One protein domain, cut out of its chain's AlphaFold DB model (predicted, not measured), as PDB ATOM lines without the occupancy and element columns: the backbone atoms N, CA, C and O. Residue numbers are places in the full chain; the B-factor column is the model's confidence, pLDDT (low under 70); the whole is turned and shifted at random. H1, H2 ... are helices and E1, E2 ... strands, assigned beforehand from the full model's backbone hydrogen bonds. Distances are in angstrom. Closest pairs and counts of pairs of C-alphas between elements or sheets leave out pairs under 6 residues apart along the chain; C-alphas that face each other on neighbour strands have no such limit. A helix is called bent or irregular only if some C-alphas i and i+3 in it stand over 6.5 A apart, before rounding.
ATOM      1  N   TRP A   2     -30.408 -24.992 -34.608       93.88
ATOM      2  CA  TRP A   2     -29.664 -23.879 -33.980       93.88
ATOM      3  C   TRP A   2     -30.095 -23.568 -32.534       93.88
ATOM      4  O   TRP A   2     -29.281 -23.681 -31.632       93.88
ATOM      5  N   ARG A   3     -31.383 -23.282 -32.291       89.81
ATOM      6  CA  ARG A   3     -31.904 -22.909 -30.957       89.81
ATOM      7  C   ARG A   3     -31.787 -23.988 -29.868       89.81
ATOM      8  O   ARG A   3     -32.069 -23.708 -28.713       89.81
ATOM      9  N   ILE A   4     -31.429 -25.219 -30.233       90.75
ATOM     10  CA  ILE A   4     -31.231 -26.327 -29.288       90.75
ATOM     11  C   ILE A   4     -29.736 -26.595 -29.096       90.75
ATOM     12  O   ILE A   4     -29.300 -26.824 -27.974       90.75
ATOM     13  N   THR A   5     -28.956 -26.597 -30.181       94.00
ATOM     14  CA  THR A   5     -27.553 -27.038 -30.144       94.00
ATOM     15  C   THR A   5     -26.537 -25.899 -30.137       94.00
ATOM     16  O   THR A   5     -25.396 -26.115 -29.746       94.00
ATOM     17  N   GLY A   6     -26.909 -24.703 -30.601       93.12
ATOM     18  CA  GLY A   6     -26.001 -23.564 -30.770       93.12
ATOM     19  C   GLY A   6     -24.920 -23.764 -31.841       93.12
ATOM     20  O   GLY A   6     -23.958 -23.003 -31.895       93.12
ATOM     21  N   GLU A   7     -25.029 -24.788 -32.693       97.06
ATOM     22  CA  GLU A   7     -23.995 -25.078 -33.691       97.06
ATOM     23  C   GLU A   7     -24.070 -24.127 -34.892       97.06
ATOM     24  O   GLU A   7     -25.064 -24.094 -35.622       97.06
ATOM     25  N   VAL A   8     -22.973 -23.406 -35.143       96.69
ATOM     26  CA  VAL A   8     -22.872 -22.352 -36.170       96.69
ATOM     27  C   VAL A   8     -23.199 -22.848 -37.581       96.69
ATOM     28  O   VAL A   8     -23.819 -22.108 -38.341       96.69
ATOM     29  N   LYS A   9     -22.918 -24.120 -37.893       97.56
ATOM     30  CA  LYS A   9     -23.237 -24.740 -39.191       97.56
ATOM     31  C   LYS A   9     -24.692 -24.527 -39.627       97.56
ATOM     32  O   LYS A   9     -24.974 -24.373 -40.806       97.56
ATOM     33  N   TYR A  10     -25.635 -24.473 -38.679       97.31
ATOM     34  CA  TYR A  10     -27.048 -24.257 -39.000       97.31
ATOM     35  C   TYR A  10     -27.336 -22.832 -39.478       97.31
ATOM     36  O   TYR A  10     -28.233 -22.638 -40.296       97.31
ATOM     37  N   ARG A  11     -26.589 -21.840 -38.983       96.88
ATOM     38  CA  ARG A  11     -26.656 -20.457 -39.467       96.88
ATOM     39  C   ARG A  11     -25.953 -20.306 -40.810       96.88
ATOM     40  O   ARG A  11     -26.481 -19.608 -41.665       96.88
ATOM     41  N   GLU A  12     -24.825 -20.986 -41.009       97.88
ATOM     42  CA  GLU A  12     -24.120 -21.020 -42.299       97.88
ATOM     43  C   GLU A  12     -25.018 -21.595 -43.397       97.88
ATOM     44  O   GLU A  12     -25.281 -20.918 -44.388       97.88
ATOM     45  N   TRP A  13     -25.611 -22.772 -43.173       98.00
ATOM     46  CA  TRP A  13     -26.555 -23.367 -44.124       98.00
ATOM     47  C   TRP A  13     -27.785 -22.489 -44.351       98.00
ATOM     48  O   TRP A  13     -28.228 -22.321 -45.483       98.00
ATOM     49  N   GLY A  14     -28.334 -21.883 -43.293       97.25
ATOM     50  CA  GLY A  14     -29.448 -20.945 -43.440       97.25
ATOM     51  C   GLY A  14     -29.086 -19.710 -44.267       97.25
ATOM     52  O   GLY A  14     -29.928 -19.196 -45.004       97.25
ATOM     53  N   TRP A  15     -27.836 -19.253 -44.185       97.50
ATOM     54  CA  TRP A  15     -27.343 -18.126 -44.969       97.50
ATOM     55  C   TRP A  15     -27.177 -18.508 -46.438       97.50
ATOM     56  O   TRP A  15     -27.673 -17.793 -47.307       97.50
ATOM     57  N   GLU A  16     -26.592 -19.672 -46.719       97.88
ATOM     58  CA  GLU A  16     -26.493 -20.226 -48.077       97.88
ATOM     59  C   GLU A  16     -27.879 -20.408 -48.722       97.88
ATOM     60  O   GLU A  16     -28.087 -20.071 -49.894       97.88
ATOM     61  N   MET A  17     -28.862 -20.877 -47.946       96.69
ATOM     62  CA  MET A  17     -30.257 -20.976 -48.387       96.69
ATOM     63  C   MET A  17     -30.846 -19.601 -48.713       96.69
ATOM     64  O   MET A  17     -31.450 -19.429 -49.772       96.69
ATOM     65  N   PHE A  18     -30.654 -18.604 -47.844       96.44
ATOM     66  CA  PHE A  18     -31.139 -17.244 -48.089       96.44
ATOM     67  C   PHE A  18     -30.514 -16.624 -49.342       96.44
ATOM     68  O   PHE A  18     -31.230 -16.081 -50.181       96.44
ATOM     69  N   GLN A  19     -29.199 -16.764 -49.514       96.81
ATOM     70  CA  GLN A  19     -28.503 -16.307 -50.717       96.81
ATOM     71  C   GLN A  19     -29.047 -16.982 -51.981       96.81
ATOM     72  O   GLN A  19     -29.192 -16.328 -53.013       96.81
ATOM     73  N   SER A  20     -29.396 -18.268 -51.898       95.00
ATOM     74  CA  SER A  20     -30.015 -18.998 -53.007       95.00
ATOM     75  C   SER A  20     -31.405 -18.451 -53.344       95.00
ATOM     76  O   SER A  20     -31.692 -18.235 -54.520       95.00
ATOM     77  N   PHE A  21     -32.243 -18.140 -52.349       95.00
ATOM     78  CA  PHE A  21     -33.521 -17.464 -52.598       95.00
ATOM     79  C   PHE A  21     -33.311 -16.107 -53.278       95.00
ATOM     80  O   PHE A  21     -33.855 -15.862 -54.349       95.00
ATOM     81  N   VAL A  22     -32.443 -15.251 -52.736       93.88
ATOM     82  CA  VAL A  22     -32.153 -13.940 -53.347       93.88
ATOM     83  C   VAL A  22     -31.667 -14.080 -54.793       93.88
ATOM     84  O   VAL A  22     -32.057 -13.293 -55.647       93.88
ATOM     85  N   LYS A  23     -30.847 -15.090 -55.090       92.94
ATOM     86  CA  LYS A  23     -30.301 -15.298 -56.433       92.94
ATOM     87  C   LYS A  23     -31.332 -15.801 -57.446       92.94
ATOM     88  O   LYS A  23     -31.264 -15.404 -58.603       92.94
ATOM     89  N   TYR A  24     -32.208 -16.720 -57.045       92.75
ATOM     90  CA  TYR A  24     -33.051 -17.469 -57.985       92.75
ATOM     91  C   TYR A  24     -34.528 -17.086 -57.947       92.75
ATOM     92  O   TYR A  24     -35.242 -17.379 -58.902       92.75
ATOM     93  N   THR A  25     -35.002 -16.486 -56.856       93.62
ATOM     94  CA  THR A  25     -36.426 -16.196 -56.661       93.62
ATOM     95  C   THR A  25     -36.736 -14.708 -56.563       93.62
ATOM     96  O   THR A  25     -37.911 -14.364 -56.618       93.62
ATOM     97  N   LEU A  26     -35.743 -13.818 -56.454       92.62
ATOM     98  CA  LEU A  26     -35.964 -12.367 -56.493       92.62
ATOM     99  C   LEU A  26     -36.373 -11.923 -57.906       92.62
ATOM    100  O   LEU A  26     -35.703 -12.254 -58.884       92.62
ATOM    101  N   VAL A  27     -37.466 -11.167 -58.008       91.56
ATOM    102  CA  VAL A  27     -37.935 -10.598 -59.283       91.56
ATOM    103  C   VAL A  27     -36.974  -9.495 -59.749       91.56
ATOM    104  O   VAL A  27     -36.405  -8.783 -58.925       91.56
ATOM    105  N   GLU A  28     -36.789  -9.346 -61.065       86.50
ATOM    106  CA  GLU A  28     -35.803  -8.427 -61.667       86.50
ATOM    107  C   GLU A  28     -35.949  -6.963 -61.217       86.50
ATOM    108  O   GLU A  28     -34.954  -6.250 -61.094       86.50
ATOM    109  N   ASP A  29     -37.176  -6.515 -60.942       88.62
ATOM    110  CA  ASP A  29     -37.483  -5.160 -60.470       88.62
ATOM    111  C   ASP A  29     -37.374  -5.000 -58.940       88.62
ATOM    112  O   ASP A  29     -37.588  -3.908 -58.409       88.62
ATOM    113  N   GLY A  30     -37.043  -6.076 -58.218       86.25
ATOM    114  CA  GLY A  30     -36.948  -6.102 -56.761       86.25
ATOM    115  C   GLY A  30     -38.294  -6.006 -56.036       86.25
ATOM    116  O   GLY A  30     -38.307  -5.778 -54.826       86.25
ATOM    117  N   SER A  31     -39.420  -6.170 -56.739       88.19
ATOM    118  CA  SER A  31     -40.767  -6.026 -56.163       88.19
ATOM    119  C   SER A  31     -41.168  -7.158 -55.212       88.19
ATOM    120  O   SER A  31     -42.073  -6.986 -54.392       88.19
ATOM    121  N   GLY A  32     -40.496  -8.310 -55.277       90.88
ATOM    122  CA  GLY A  32     -40.813  -9.454 -54.431       90.88
ATOM    123  C   GLY A  32     -40.053 -10.723 -54.792       90.88
ATOM    124  O   GLY A  32     -39.030 -10.691 -55.476       90.88
ATOM    125  N   PHE A  33     -40.578 -11.850 -54.309       94.44
ATOM    126  CA  PHE A  33     -40.055 -13.186 -54.578       94.44
ATOM    127  C   PHE A  33     -41.074 -14.017 -55.357       94.44
ATOM    128  O   PHE A  33     -42.274 -13.826 -55.204       94.44
ATOM    129  N   THR A  34     -40.612 -14.967 -56.165       94.00
ATOM    130  CA  THR A  34     -41.471 -15.817 -56.998       94.00
ATOM    131  C   THR A  34     -41.045 -17.277 -56.949       94.00
ATOM    132  O   THR A  34     -39.893 -17.610 -56.671       94.00
ATOM    133  N   SER A  35     -41.981 -18.180 -57.214       91.81
ATOM    134  CA  SER A  35     -41.676 -19.601 -57.346       91.81
ATOM    135  C   SER A  35     -40.984 -19.903 -58.682       91.81
ATOM    136  O   SER A  35     -41.234 -19.265 -59.706       91.81
ATOM    137  N   ILE A  36     -40.107 -20.908 -58.670       91.31
ATOM    138  CA  ILE A  36     -39.381 -21.383 -59.853       91.31
ATOM    139  C   ILE A  36     -39.939 -22.719 -60.331       91.31
ATOM    140  O   ILE A  36     -40.436 -23.527 -59.545       91.31
ATOM    141  N   ASN A  37     -39.872 -22.944 -61.643       86.94
ATOM    142  CA  ASN A  37     -40.417 -24.147 -62.269       86.94
ATOM    143  C   ASN A  37     -39.517 -25.382 -62.170       86.94
ATOM    144  O   ASN A  37     -40.028 -26.498 -62.080       86.94
ATOM    145  N   ASP A  38     -38.204 -25.179 -62.223       87.38
ATOM    146  CA  ASP A  38     -37.211 -26.242 -62.346       87.38
ATOM    147  C   ASP A  38     -35.927 -25.824 -61.626       87.38
ATOM    148  O   ASP A  38     -35.306 -24.830 -61.980       87.38
ATOM    149  N   VAL A  39     -35.526 -26.583 -60.610       89.25
ATOM    150  CA  VAL A  39     -34.317 -26.311 -59.813       89.25
ATOM    151  C   VAL A  39     -33.026 -26.764 -60.497       89.25
ATOM    152  O   VAL A  39     -31.938 -26.423 -60.038       89.25
ATOM    153  N   THR A  40     -33.123 -27.554 -61.568       90.38
ATOM    154  CA  THR A  40     -31.963 -28.052 -62.322       90.38
ATOM    155  C   THR A  40     -31.489 -27.053 -63.376       90.38
ATOM    156  O   THR A  40     -30.335 -27.104 -63.808       90.38
ATOM    157  N   ASN A  41     -32.355 -26.112 -63.759       87.50
ATOM    158  CA  ASN A  41     -32.027 -25.049 -64.692       87.50
ATOM    159  C   ASN A  41     -31.323 -23.888 -63.958       87.50
ATOM    160  O   ASN A  41     -31.899 -23.328 -63.025       87.50
ATOM    161  N   PRO A  42     -30.113 -23.466 -64.378       83.62
ATOM    162  CA  PRO A  42     -29.408 -22.333 -63.771       83.62
ATOM    163  C   PRO A  42     -30.099 -20.976 -63.982       83.62
ATOM    164  O   PRO A  42     -29.761 -20.023 -63.283       83.62
ATOM    165  N   SER A  43     -31.039 -20.881 -64.924       84.38
ATOM    166  CA  SER A  43     -31.877 -19.706 -65.177       84.38
ATOM    167  C   SER A  43     -33.342 -20.142 -65.318       84.38
ATOM    168  O   SER A  43     -33.865 -20.216 -66.438       84.38
ATOM    169  N   PRO A  44     -34.003 -20.512 -64.209       83.69
ATOM    170  CA  PRO A  44     -35.341 -21.075 -64.259       83.69
ATOM    171  C   PRO A  44     -36.391 -20.008 -64.597       83.69
ATOM    172  O   PRO A  44     -36.307 -18.887 -64.100       83.69
ATOM    173  N   PRO A  45     -37.420 -20.336 -65.398       83.19
ATOM    174  CA  PRO A  45     -38.509 -19.403 -65.647       83.19
ATOM    175  C   PRO A  45     -39.343 -19.200 -64.373       83.19
ATOM    176  O   PRO A  45     -39.780 -20.177 -63.745       83.19
ATOM    177  N   ALA A  46     -39.579 -17.932 -64.027       83.50
ATOM    178  CA  ALA A  46     -40.454 -17.517 -62.934       83.50
ATOM    179  C   ALA A  46     -41.904 -17.968 -63.173       83.50
ATOM    180  O   ALA A  46     -42.382 -17.987 -64.309       83.50
ATOM    181  N   ARG A  47     -42.613 -18.325 -62.098       81.94
ATOM    182  CA  ARG A  47     -44.035 -18.720 -62.136       81.94
ATOM    183  C   ARG A  47     -45.011 -17.572 -61.882       81.94
ATOM    184  O   ARG A  47     -46.210 -17.818 -61.897       81.94
ATOM    185  N   ASP A  48     -44.504 -16.367 -61.619       84.56
ATOM    186  CA  ASP A  48     -45.300 -15.191 -61.233       84.56
ATOM    187  C   ASP A  48     -46.295 -15.487 -60.092       84.56
ATOM    188  O   ASP A  48     -47.467 -15.126 -60.119       84.56
ATOM    189  N   ASN A  49     -45.828 -16.232 -59.087       89.69
ATOM    190  CA  ASN A  49     -46.618 -16.573 -57.910       89.69
ATOM    191  C   ASN A  49     -45.725 -16.607 -56.668       89.69
ATOM    192  O   ASN A  49     -44.751 -17.374 -56.624       89.69
ATOM    193  N   MET A  50     -46.085 -15.803 -55.666       92.44
ATOM    194  CA  MET A  50     -45.476 -15.805 -54.340       92.44
ATOM    195  C   MET A  50     -46.419 -16.482 -53.352       92.44
ATOM    196  O   MET A  50     -47.440 -15.924 -52.955       92.44
ATOM    197  N   GLU A  51     -46.047 -17.678 -52.925       91.38
ATOM    198  CA  GLU A  51     -46.842 -18.432 -51.967       91.38
ATOM    199  C   GLU A  51     -46.884 -17.739 -50.599       91.38
ATOM    200  O   GLU A  51     -45.870 -17.240 -50.106       91.38
ATOM    201  N   SER A  52     -48.041 -17.738 -49.937       90.56
ATOM    202  CA  SER A  52     -48.226 -17.059 -48.643       90.56
ATOM    203  C   SER A  52     -47.305 -17.602 -47.540       90.56
ATOM    204  O   SER A  52     -46.827 -16.838 -46.692       90.56
ATOM    205  N   PHE A  53     -46.987 -18.901 -47.586       89.88
ATOM    206  CA  PHE A  53     -46.058 -19.544 -46.656       89.88
ATOM    207  C   PHE A  53     -44.638 -18.968 -46.738       89.88
ATOM    208  O   PHE A  53     -43.894 -19.049 -45.762       89.88
ATOM    209  N   TRP A  54     -44.248 -18.333 -47.852       93.56
ATOM    210  CA  TRP A  54     -42.945 -17.674 -47.964       93.56
ATOM    211  C   TRP A  54     -42.752 -16.631 -46.856       93.56
ATOM    212  O   TRP A  54     -41.731 -16.617 -46.163       93.56
ATOM    213  N   LEU A  55     -43.772 -15.797 -46.644       91.00
ATOM    214  CA  LEU A  55     -43.761 -14.757 -45.619       91.00
ATOM    215  C   LEU A  55     -43.996 -15.342 -44.223       91.00
ATOM    216  O   LEU A  55     -43.296 -14.987 -43.274       91.00
ATOM    217  N   ALA A  56     -44.989 -16.227 -44.090       88.50
ATOM    218  CA  ALA A  56     -45.412 -16.743 -42.791       88.50
ATOM    219  C   ALA A  56     -44.395 -17.713 -42.177       88.50
ATOM    220  O   ALA A  56     -44.188 -17.687 -40.961       88.50
ATOM    221  N   GLU A  57     -43.764 -18.550 -42.990       91.56
ATOM    222  CA  GLU A  57     -42.894 -19.628 -42.536       91.56
ATOM    223  C   GLU A  57     -41.437 -19.310 -42.840       91.56
ATOM    224  O   GLU A  57     -40.653 -19.104 -41.914       91.56
ATOM    225  N   THR A  58     -41.067 -19.215 -44.120       94.81
ATOM    226  CA  THR A  58     -39.653 -19.165 -44.515       94.81
ATOM    227  C   THR A  58     -38.942 -17.942 -43.948       94.81
ATOM    228  O   THR A  58     -37.918 -18.084 -43.274       94.81
ATOM    229  N   LEU A  59     -39.502 -16.743 -44.140       94.69
ATOM    230  CA  LEU A  59     -38.910 -15.522 -43.589       94.69
ATOM    231  C   LEU A  59     -38.953 -15.487 -42.057       94.69
ATOM    232  O   LEU A  59     -37.998 -15.021 -41.435       94.69
ATOM    233  N   LYS A  60     -40.008 -16.024 -41.431       93.19
ATOM    234  CA  LYS A  60     -40.093 -16.120 -39.966       93.19
ATOM    235  C   LYS A  60     -38.989 -17.015 -39.410       93.19
ATOM    236  O   LYS A  60     -38.323 -16.633 -38.449       93.19
ATOM    237  N   TYR A  61     -38.754 -18.179 -40.009       94.25
ATOM    238  CA  TYR A  61     -37.709 -19.094 -39.557       94.25
ATOM    239  C   TYR A  61     -36.305 -18.557 -39.820       94.25
ATOM    240  O   TYR A  61     -35.447 -18.700 -38.950       94.25
ATOM    241  N   LEU A  62     -36.075 -17.879 -40.949       96.12
ATOM    242  CA  LEU A  62     -34.820 -17.163 -41.192       96.12
ATOM    243  C   LEU A  62     -34.598 -16.071 -40.138       96.12
ATOM    244  O   LEU A  62     -33.517 -15.991 -39.556       96.12
ATOM    245  N   TYR A  63     -35.631 -15.292 -39.812       94.50
ATOM    246  CA  TYR A  63     -35.548 -14.291 -38.751       94.50
ATOM    247  C   TYR A  63     -35.222 -14.921 -37.390       94.50
ATOM    248  O   TYR A  63     -34.313 -14.462 -36.708       94.50
ATOM    249  N   LEU A  64     -35.894 -16.007 -37.000       93.94
ATOM    250  CA  LEU A  64     -35.630 -16.691 -35.725       93.94
ATOM    251  C   LEU A  64     -34.268 -17.402 -35.675       93.94
ATOM    252  O   LEU A  64     -33.757 -17.648 -34.580       93.94
ATOM    253  N   LEU A  65     -33.698 -17.753 -36.830       95.75
ATOM    254  CA  LEU A  65     -32.377 -18.370 -36.945       95.75
ATOM    255  C   LEU A  65     -31.255 -17.360 -36.663       95.75
ATOM    256  O   LEU A  65     -30.297 -17.691 -35.958       95.75
ATOM    257  N   PHE A  66     -31.372 -16.143 -37.196       95.44
ATOM    258  CA  PHE A  66     -30.355 -15.089 -37.060       95.44
ATOM    259  C   PHE A  66     -30.640 -14.091 -35.938       95.44
ATOM    260  O   PHE A  66     -29.725 -13.410 -35.479       95.44
ATOM    261  N   GLY A  67     -31.890 -14.011 -35.494       92.88
ATOM    262  CA  GLY A  67     -32.330 -13.116 -34.441       92.88
ATOM    263  C   GLY A  67     -31.968 -13.597 -33.030       92.88
ATOM    264  O   GLY A  67     -31.393 -14.675 -32.855       92.88
ATOM    265  N   PRO A  68     -32.317 -12.788 -32.017       92.19
ATOM    266  CA  PRO A  68     -32.163 -13.134 -30.608       92.19
ATOM    267  C   PRO A  68     -32.981 -14.372 -30.196       92.19
ATOM    268  O   PRO A  68     -34.067 -14.624 -30.728       92.19
ATOM    269  N   ASP A  69     -32.479 -15.129 -29.217       88.44
ATOM    270  CA  ASP A  69     -33.122 -16.362 -28.732       88.44
ATOM    271  C   ASP A  69     -34.312 -16.104 -27.785       88.44
ATOM    272  O   ASP A  69     -35.160 -16.980 -27.603       88.44
ATOM    273  N   ASP A  70     -34.408 -14.900 -27.214       89.62
ATOM    274  CA  ASP A  70     -35.511 -14.456 -26.351       89.62
ATOM    275  C   ASP A  70     -36.775 -14.068 -27.135       89.62
ATOM    276  O   ASP A  70     -37.870 -13.997 -26.573       89.62
ATOM    277  N   VAL A  71     -36.662 -13.882 -28.451       89.50
ATOM    278  CA  VAL A  71     -37.817 -13.696 -29.332       89.50
ATOM    279  C   VAL A  71     -38.451 -15.057 -29.622       89.50
ATOM    280  O   VAL A  71     -37.834 -15.909 -30.263       89.50
ATOM    281  N   LEU A  72     -39.704 -15.246 -29.190       88.25
ATOM    282  CA  LEU A  72     -40.461 -16.510 -29.273       88.25
ATOM    283  C   LEU A  72     -39.697 -17.698 -28.649       88.25
ATOM    284  O   LEU A  72     -39.269 -18.608 -29.368       88.25
ATOM    285  N   PRO A  73     -39.509 -17.704 -27.317       89.25
ATOM    286  CA  PRO A  73     -38.773 -18.763 -26.641       89.25
ATOM    287  C   PRO A  73     -39.502 -20.103 -26.798       89.25
ATOM    288  O   PRO A  73     -40.681 -20.242 -26.466       89.25
ATOM    289  N   LEU A  74     -38.783 -21.116 -27.291       87.00
ATOM    290  CA  LEU A  74     -39.341 -22.447 -27.581       87.00
ATOM    291  C   LEU A  74     -39.747 -23.225 -26.316       87.00
ATOM    292  O   LEU A  74     -40.390 -24.267 -26.407       87.00
ATOM    293  N   THR A  75     -39.371 -22.737 -25.132       87.12
ATOM    294  CA  THR A  75     -39.819 -23.284 -23.845       87.12
ATOM    295  C   THR A  75     -41.281 -22.961 -23.560       87.12
ATOM    296  O   THR A  75     -41.964 -23.772 -22.930       87.12
ATOM    297  N   ASP A  76     -41.756 -21.812 -24.045       88.56
ATOM    298  CA  ASP A  76     -43.060 -21.247 -23.687       88.56
ATOM    299  C   ASP A  76     -44.019 -21.210 -24.880       88.56
ATOM    300  O   ASP A  76     -45.228 -21.078 -24.694       88.56
ATOM    301  N   MET A  77     -43.494 -21.341 -26.099       90.69
ATOM    302  CA  MET A  77     -44.248 -21.279 -27.347       90.69
ATOM    303  C   MET A  77     -44.077 -22.566 -28.157       90.69
ATOM    304  O   MET A  77     -42.972 -23.081 -28.316       90.69
ATOM    305  N   VAL A  78     -45.179 -23.044 -28.728       90.75
ATOM    306  CA  VAL A  78     -45.236 -24.153 -29.683       90.75
ATOM    307  C   VAL A  78     -45.624 -23.587 -31.044       90.75
ATOM    308  O   VAL A  78     -46.667 -22.951 -31.178       90.75
ATOM    309  N   LEU A  79     -44.793 -23.807 -32.060       90.50
ATOM    310  CA  LEU A  79     -45.114 -23.437 -33.439       90.50
ATOM    311  C   LEU A  79     -45.886 -24.583 -34.101       90.50
ATOM    312  O   LEU A  79     -45.464 -25.738 -34.013       90.50
ATOM    313  N   ASN A  80     -47.010 -24.279 -34.749       89.81
ATOM    314  CA  ASN A  80     -47.712 -25.263 -35.576       89.81
ATOM    315  C   ASN A  80     -47.006 -25.453 -36.939       89.81
ATOM    316  O   ASN A  80     -45.973 -24.841 -37.213       89.81
ATOM    317  N   THR A  81     -47.580 -26.288 -37.813       89.06
ATOM    318  CA  THR A  81     -47.005 -26.560 -39.142       89.06
ATOM    319  C   THR A  81     -46.962 -25.345 -40.077       89.06
ATOM    320  O   THR A  81     -46.191 -25.379 -41.018       89.06
ATOM    321  N   GLU A  82     -47.731 -24.286 -39.805       87.81
ATOM    322  CA  GLU A  82     -47.753 -23.017 -40.562       87.81
ATOM    323  C   GLU A  82     -46.992 -21.902 -39.809       87.81
ATOM    324  O   GLU A  82     -47.195 -20.699 -40.000       87.81
ATOM    325  N   ALA A  83     -46.121 -22.299 -38.876       85.06
ATOM    326  CA  ALA A  83     -45.295 -21.420 -38.056       85.06
ATOM    327  C   ALA A  83     -46.078 -20.410 -37.191       85.06
ATOM    328  O   ALA A  83     -45.527 -19.385 -36.768       85.06
ATOM    329  N   HIS A  84     -47.359 -20.647 -36.920       87.69
ATOM    330  CA  HIS A  84     -48.141 -19.826 -36.002       87.69
ATOM    331  C   HIS A  84     -47.765 -20.155 -34.548       87.69
ATOM    332  O   HIS A  84     -47.821 -21.325 -34.162       87.69
ATOM    333  N   PRO A  85     -47.372 -19.153 -33.734       90.06
ATOM    334  CA  PRO A  85     -47.009 -19.374 -32.343       90.06
ATOM    335  C   PRO A  85     -48.246 -19.557 -31.471       90.06
ATOM    336  O   PRO A  85     -49.132 -18.706 -31.432       90.06
ATOM    337  N   LEU A  86     -48.272 -20.665 -30.739       91.88
ATOM    338  CA  LEU A  86     -49.275 -20.978 -29.735       91.88
ATOM    339  C   LEU A  86     -48.596 -21.040 -28.364       91.88
ATOM    340  O   LEU A  86     -47.537 -21.657 -28.243       91.88
ATOM    341  N   PRO A  87     -49.174 -20.438 -27.314       90.88
ATOM    342  CA  PRO A  87     -48.621 -20.561 -25.974       90.88
ATOM    343  C   PRO A  87     -48.677 -22.017 -25.507       90.88
ATOM    344  O   PRO A  87     -49.639 -22.740 -25.787       90.88
ATOM    345  N   ARG A  88     -47.659 -22.447 -24.760       86.12
ATOM    346  CA  ARG A  88     -47.649 -23.764 -24.126       86.12
ATOM    347  C   ARG A  88     -48.835 -23.866 -23.169       86.12
ATOM    348  O   ARG A  88     -49.024 -23.029 -22.289       86.12
TER     349      ARG A  88
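This is residues 2 to 88 of the 109 residues of the protein "Mannosyl-oligosaccharide 1,2-alpha-mannosidase" of Diplodia seriata (UniProt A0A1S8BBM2). Two long helices, H2 and H3, make an open V: the early part of H2 meets the last residues of H3, and the long unnamed stretch of residues 26 to 51 loops across the wide mouth. The short helix H1 sits by the closed end of the V, and a small hairpin of strands E1 and E2 lies away from H2. The printed part has 87 residues with three named helices and two named strands in the order H1, H2, H3, E1, E2; E1 and E2 are an antiparallel sheet of two strands. The class is mostly helix, though under half of the residues, 42 of 87, are in named elements. The whole is loose, with a radius of gyration of the C-alphas of 15.1 A, and elongated, spanning 42 by 26 by 22 A.

H1, residues 2 to 5, begins at C-alpha 2 (-29.664, -23.879, -33.980) and is 5.4 A long. H2, residues 9 to 25, is the longest helix at 23.5 A and ends at C-alpha 25 (-36.426, -16.196, -56.661). H3, residues 52 to 66, is 21.4 A long; it is only just irregular, with C-alphas 56 and 59 6.7 A apart. E1, residues 77 to 79, is 6.5 A long. E2, residues 85 to 87, is 6.7 A long and ends at C-alpha 87 (-48.621, -20.561, -25.974).

H1 is close to H2 but not clearly touching, the closest C-alphas being those of Trp 2 and Tyr 10, 5.7 A apart. H1 is likewise close to H3 but not clearly touching, with the C-alphas of Trp 2 and Leu 65 the closest at 6.8 A. H2 and H3 touch and form a helical hairpin, running opposite ways at a tilt of 37 degrees, only just steep. Residues 11 to 18 of H2 touch residues 62 to 66 of H3; the closest C-alphas are those of Arg 11 and Leu 65, 6.6 A apart. Every O i to N i+4 pair is within hydrogen-bond range in H2 and 9 of 11 are in H3, while H1 is too short for such a pair. E1 and E2 are a hairpin of antiparallel neighbours at 143 degrees; C-alphas 78 and 86 face each other at 5.1 A. N 78 and O 86 are within hydrogen-bond range at 2.8 A, as are N 86 and O 78 at 2.8 A. H2 is apart from both strands, and H3 is apart from E2.

The two C-alphas farthest apart are those of Ser 43 and Arg 88, 44.2 A. The printed part has no cut. The link of 26 residues from H2 to H3 is long. The links from H1 to H2 and from E1 to E2 are tight, and that from H3 to E1, 10 residues, is short. Mean pLDDT of the printed part is 91.3, and no printed residue is under 70.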